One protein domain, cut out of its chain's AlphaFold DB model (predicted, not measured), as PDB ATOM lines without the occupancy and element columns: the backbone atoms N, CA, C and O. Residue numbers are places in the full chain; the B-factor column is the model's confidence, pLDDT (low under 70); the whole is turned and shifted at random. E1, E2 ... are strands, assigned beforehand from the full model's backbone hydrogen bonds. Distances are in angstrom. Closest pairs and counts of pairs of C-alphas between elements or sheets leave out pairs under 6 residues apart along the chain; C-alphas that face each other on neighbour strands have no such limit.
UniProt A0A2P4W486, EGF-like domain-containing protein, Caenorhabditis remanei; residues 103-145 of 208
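This is residues 103 to 145 of the 208 residues of the protein "EGF-like domain-containing protein" of Caenorhabditis remanei (UniProt A0A2P4W486). There is little regular structure here: a slender rod of loops, with one small hairpin of two short strands, E1 then E2, towards the end of the printed part. Residues 103 to 126 hold no named element and run from one end of the rod to the hairpin, folding back on themselves where residues 111 to 112 pair antiparallel with 118 to 119. The printed part has 43 residues, 7 of them in named elements, and is all strand, with no named helix. It is compact, with a radius of gyration of the C-alphas of 10.4 A and spans of 35 by 14 by 14 A.

Start at C-alpha 103, (25.654, 14.262, -16.557). E1, residues 127 to 130, begins at (50.517, 17.834, -11.539) and covers 7.8 A. E2, residues 137 to 139, covers 5.9 A and ends at (52.500, 16.273, -15.025).

Look across the hairpin: E1 and E2 are antiparallel neighbours at 159 degrees, joined by a short link. N 128 and O 138 are within hydrogen-bond range at 2.9 A.

The C-alphas farthest apart, those of Cys 103 and Gly 142, are 34.8 A apart. The printed part has no cut, and no printed residue is under pLDDT 70.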
ATOM      1  N   CYS A 103      24.352  14.609 -15.977       87.88
ATOM      2  CA  CYS A 103      25.654  14.262 -16.557       87.88
ATOM      3  C   CYS A 103      26.236  15.330 -17.493       87.88
ATOM      4  O   CYS A 103      26.934  15.019 -18.451       87.88
ATOM      5  N   GLU A 104      25.951  16.594 -17.203       89.19
ATOM      6  CA  GLU A 104      26.339  17.740 -18.019       89.19
ATOM      7  C   GLU A 104      27.687  18.361 -17.622       89.19
ATOM      8  O   GLU A 104      28.187  19.240 -18.318       89.19
ATOM      9  N   LYS A 105      28.276  17.941 -16.493       92.75
ATOM     10  CA  LYS A 105      29.494  18.553 -15.944       92.75
ATOM     11  C   LYS A 105      30.696  17.633 -16.121       92.75
ATOM     12  O   LYS A 105      30.631  16.472 -15.730       92.75
ATOM     13  N   SER A 106      31.802  18.168 -16.634       95.81
ATOM     14  CA  SER A 106      33.103  17.480 -16.694       95.81
ATOM     15  C   SER A 106      33.705  17.266 -15.312       95.81
ATOM     16  O   SER A 106      33.471  18.073 -14.411       95.81
ATOM     17  N   CYS A 107      34.511  16.219 -15.133       96.19
ATOM     18  CA  CYS A 107      35.102  15.940 -13.832       96.19
ATOM     19  C   CYS A 107      35.927  17.108 -13.284       96.19
ATOM     20  O   CYS A 107      36.752  17.686 -13.995       96.19
ATOM     21  N   PRO A 108      35.766  17.436 -11.988       95.81
ATOM     22  CA  PRO A 108      36.676  18.346 -11.318       95.81
ATOM     23  C   PRO A 108      38.122  17.845 -11.398       95.81
ATOM     24  O   PRO A 108      38.394  16.646 -11.450       95.81
ATOM     25  N   SER A 109      39.080  18.768 -11.330       94.81
ATOM     26  CA  SER A 109      40.495  18.403 -11.299       94.81
ATOM     27  C   SER A 109      40.789  17.394 -10.182       94.81
ATOM     28  O   SER A 109      40.373  17.578  -9.038       94.81
ATOM     29  N   PHE A 110      41.603  16.383 -10.504       96.94
ATOM     30  CA  PHE A 110      42.003  15.279  -9.616       96.94
ATOM     31  C   PHE A 110      40.943  14.201  -9.358       96.94
ATOM     32  O   PHE A 110      41.148  13.370  -8.468       96.94
ATOM     33  N   THR A 111      39.878  14.143 -10.153       96.62
ATOM     34  CA  THR A 111      38.978  12.987 -10.198       96.62
ATOM     35  C   THR A 111      38.766  12.492 -11.626       96.62
ATOM     36  O   THR A 111      39.032  13.209 -12.588       96.62
ATOM     37  N   PHE A 112      38.347  11.234 -11.766       97.44
ATOM     38  CA  PHE A 112      38.115  10.604 -13.063       97.44
ATOM     39  C   PHE A 112      37.071   9.479 -12.997       97.44
ATOM     40  O   PHE A 112      36.616   9.086 -11.914       97.44
ATOM     41  N   GLY A 113      36.722   8.964 -14.175       94.31
ATOM     42  CA  GLY A 113      35.792   7.865 -14.413       94.31
ATOM     43  C   GLY A 113      34.327   8.245 -14.199       94.31
ATOM     44  O   GLY A 113      33.985   9.419 -14.046       94.31
ATOM     45  N   LYS A 114      33.444   7.244 -14.207       89.75
ATOM     46  CA  LYS A 114      31.993   7.429 -14.031       89.75
ATOM     47  C   LYS A 114      31.669   8.223 -12.774       89.75
ATOM     48  O   LYS A 114      32.144   7.901 -11.677       89.75
ATOM     49  N   ASN A 115      30.818   9.237 -12.919       88.88
ATOM     50  CA  ASN A 115      30.427  10.135 -11.832       88.88
ATOM     51  C   ASN A 115      31.615  10.838 -11.146       88.88
ATOM     52  O   ASN A 115      31.457  11.335 -10.031       88.88
ATOM     53  N   CYS A 116      32.802  10.846 -11.764       92.56
ATOM     54  CA  CYS A 116      34.025  11.437 -11.222       92.56
ATOM     55  C   CYS A 116      34.370  10.931  -9.814       92.56
ATOM     56  O   CYS A 116      34.822  11.684  -8.949       92.56
ATOM     57  N   ARG A 117      34.096   9.646  -9.562       89.69
ATOM     58  CA  ARG A 117      34.206   9.037  -8.230       89.69
ATOM     59  C   ARG A 117      35.608   8.575  -7.882       89.69
ATOM     60  O   ARG A 117      35.893   8.356  -6.706       89.69
ATOM     61  N   PHE A 118      36.475   8.400  -8.873       93.38
ATOM     62  CA  PHE A 118      37.810   7.888  -8.625       93.38
ATOM     63  C   PHE A 118      38.774   9.052  -8.401       93.38
ATOM     64  O   PHE A 118      38.943   9.884  -9.292       93.38
ATOM     65  N   PRO A 119      39.421   9.145  -7.227       96.00
ATOM     66  CA  PRO A 119      40.452  10.141  -7.005       96.00
ATOM     67  C   PRO A 119      41.717   9.764  -7.776       96.00
ATOM     68  O   PRO A 119      42.151   8.607  -7.799       96.00
ATOM     69  N   CYS A 120      42.356  10.761  -8.368       96.81
ATOM     70  CA  CYS A 120      43.599  10.559  -9.091       96.81
ATOM     71  C   CYS A 120      44.782  10.382  -8.140       96.81
ATOM     72  O   CYS A 120      44.954  11.125  -7.175       96.81
ATOM     73  N   LYS A 121      45.659   9.427  -8.453       97.00
ATOM     74  CA  LYS A 121      46.847   9.094  -7.645       97.00
ATOM     75  C   LYS A 121      48.076   9.937  -8.023       97.00
ATOM     76  O   LYS A 121      49.205   9.457  -7.982       97.00
ATOM     77  N   CYS A 122      47.863  11.193  -8.410       97.12
ATOM     78  CA  CYS A 122      48.909  12.111  -8.868       97.12
ATOM     79  C   CYS A 122      49.546  12.882  -7.703       97.12
ATOM     80  O   CYS A 122      48.874  13.208  -6.725       97.12
ATOM     81  N   ALA A 123      50.824  13.251  -7.816       96.81
ATOM     82  CA  ALA A 123      51.447  14.217  -6.914       96.81
ATOM     83  C   ALA A 123      50.879  15.620  -7.182       96.81
ATOM     84  O   ALA A 123      51.214  16.233  -8.197       96.81
ATOM     85  N   ARG A 124      50.007  16.130  -6.299       95.75
ATOM     86  CA  ARG A 124      49.243  17.374  -6.541       95.75
ATOM     87  C   ARG A 124      50.125  18.597  -6.793       95.75
ATOM     88  O   ARG A 124      49.801  19.412  -7.645       95.75
ATOM     89  N   GLU A 125      51.259  18.698  -6.109       96.06
ATOM     90  CA  GLU A 125      52.202  19.813  -6.271       96.06
ATOM     91  C   GLU A 125      52.845  19.840  -7.670       96.06
ATOM     92  O   GLU A 125      53.101  20.913  -8.224       96.06
ATOM     93  N   HIS A 126      53.027  18.666  -8.280       96.75
ATOM     94  CA  HIS A 126      53.744  18.455  -9.542       96.75
ATOM     95  C   HIS A 126      52.828  18.072 -10.711       96.75
ATOM     96  O   HIS A 126      53.298  17.658 -11.770       96.75
ATOM     97  N   SER A 127      51.514  18.193 -10.530       96.50
ATOM     98  CA  SER A 127      50.517  17.834 -11.539       96.50
ATOM     99  C   SER A 127      49.495  18.947 -11.691       96.50
ATOM    100  O   SER A 127      49.194  19.666 -10.742       96.50
ATOM    101  N   GLU A 128      48.929  19.062 -12.881       95.12
ATOM    102  CA  GLU A 128      47.783  19.940 -13.155       95.12
ATOM    103  C   GLU A 128      46.449  19.216 -12.916       95.12
ATOM    104  O   GLU A 128      45.378  19.814 -12.929       95.12
ATOM    105  N   GLY A 129      46.517  17.905 -12.688       96.00
ATOM    106  CA  GLY A 129      45.379  17.024 -12.506       96.00
ATOM    107  C   GLY A 129      45.621  15.713 -13.237       96.00
ATOM    108  O   GLY A 129      46.753  15.249 -13.384       96.00
ATOM    109  N   CYS A 130      44.537  15.130 -13.711       97.38
ATOM    110  CA  CYS A 130      44.518  13.880 -14.446       97.38
ATOM    111  C   CYS A 130      43.468  13.959 -15.543       97.38
ATOM    112  O   CYS A 130      42.554  14.782 -15.494       97.38
ATOM    113  N   ASP A 131      43.639  13.106 -16.537       97.69
ATOM    114  CA  ASP A 131      42.625  12.830 -17.533       97.69
ATOM    115  C   ASP A 131      41.345  12.304 -16.871       97.69
ATOM    116  O   ASP A 131      41.394  11.392 -16.047       97.69
ATOM    117  N   GLU A 132      40.210  12.903 -17.216       97.12
ATOM    118  CA  GLU A 132      38.921  12.671 -16.556       97.12
ATOM    119  C   GLU A 132      38.295  11.312 -16.892       97.12
ATOM    120  O   GLU A 132      37.434  10.833 -16.157       97.12
ATOM    121  N   ILE A 133      38.759  10.653 -17.955       96.75
ATOM    122  CA  ILE A 133      38.286   9.329 -18.368       96.75
ATOM    123  C   ILE A 133      39.246   8.251 -17.859       96.75
ATOM    124  O   ILE A 133      38.840   7.304 -17.193       96.75
ATOM    125  N   THR A 134      40.538   8.402 -18.145       96.81
ATOM    126  CA  THR A 134      41.557   7.369 -17.899       96.81
ATOM    127  C   THR A 134      42.240   7.481 -16.538       96.81
ATOM    128  O   THR A 134      42.893   6.535 -16.100       96.81
ATOM    129  N   GLY A 135      42.164   8.639 -15.877       96.94
ATOM    130  CA  GLY A 135      42.870   8.914 -14.622       96.94
ATOM    131  C   GLY A 135      44.375   9.146 -14.778       96.94
ATOM    132  O   GLY A 135      45.080   9.320 -13.780       96.94
ATOM    133  N   LYS A 136      44.898   9.175 -16.012       97.06
ATOM    134  CA  LYS A 136      46.321   9.404 -16.283       97.06
ATOM    135  C   LYS A 136      46.730  10.811 -15.852       97.06
ATOM    136  O   LYS A 136      46.137  11.798 -16.280       97.06
ATOM    137  N   CYS A 137      47.774  10.915 -15.035       97.25
ATOM    138  CA  CYS A 137      48.239  12.200 -14.525       97.25
ATOM    139  C   CYS A 137      48.808  13.101 -15.629       97.25
ATOM    140  O   CYS A 137      49.607  12.664 -16.460       97.25
ATOM    141  N   ARG A 138      48.434  14.383 -15.586       96.38
ATOM    142  CA  ARG A 138      49.032  15.453 -16.391       96.38
ATOM    143  C   ARG A 138      50.111  16.137 -15.555       96.38
ATOM    144  O   ARG A 138      49.805  16.941 -14.673       96.38
ATOM    145  N   CYS A 139      51.363  15.746 -15.778       96.88
ATOM    146  CA  CYS A 139      52.500  16.273 -15.025       96.88
ATOM    147  C   CYS A 139      52.840  17.693 -15.467       96.88
ATOM    148  O   CYS A 139      52.882  17.976 -16.665       96.88
ATOM    149  N   LYS A 140      53.157  18.554 -14.497       97.06
ATOM    150  CA  LYS A 140      53.757  19.859 -14.776       97.06
ATOM    151  C   LYS A 140      55.119  19.667 -15.462       97.06
ATOM    152  O   LYS A 140      55.770  18.638 -15.239       97.06
ATOM    153  N   PRO A 141      55.583  20.640 -16.264       97.25
ATOM    154  CA  PRO A 141      56.936  20.622 -16.810       97.25
ATOM    155  C   PRO A 141      57.991  20.371 -15.726       97.25
ATOM    156  O   PRO A 141      57.829  20.805 -14.586       97.25
ATOM    157  N   GLY A 142      59.055  19.644 -16.069       96.75
ATOM    158  CA  GLY A 142      60.088  19.244 -15.109       96.75
ATOM    159  C   GLY A 142      59.783  17.956 -14.342       96.75
ATOM    160  O   GLY A 142      60.670  17.451 -13.650       96.75
ATOM    161  N   TYR A 143      58.581  17.387 -14.497       97.88
ATOM    162  CA  TYR A 143      58.164  16.152 -13.836       97.88
ATOM    163  C   TYR A 143      57.608  15.114 -14.817       97.88
ATOM    164  O   TYR A 143      57.038  15.436 -15.861       97.88
ATOM    165  N   TYR A 144      57.754  13.838 -14.459       95.94
ATOM    166  CA  TYR A 144      57.281  12.706 -15.251       95.94
ATOM    167  C   TYR A 144      56.932  11.471 -14.403       95.94
ATOM    168  O   TYR A 144      57.077  11.431 -13.174       95.94
ATOM    169  N   GLY A 145      56.466  10.429 -15.097       95.50
ATOM    170  CA  GLY A 145      56.048   9.149 -14.530       95.50
ATOM    171  C   GLY A 145      54.555   9.099 -14.209       95.50
ATOM    172  O   GLY A 145      53.872  10.118 -14.197       95.50
TER     173      GLY A 145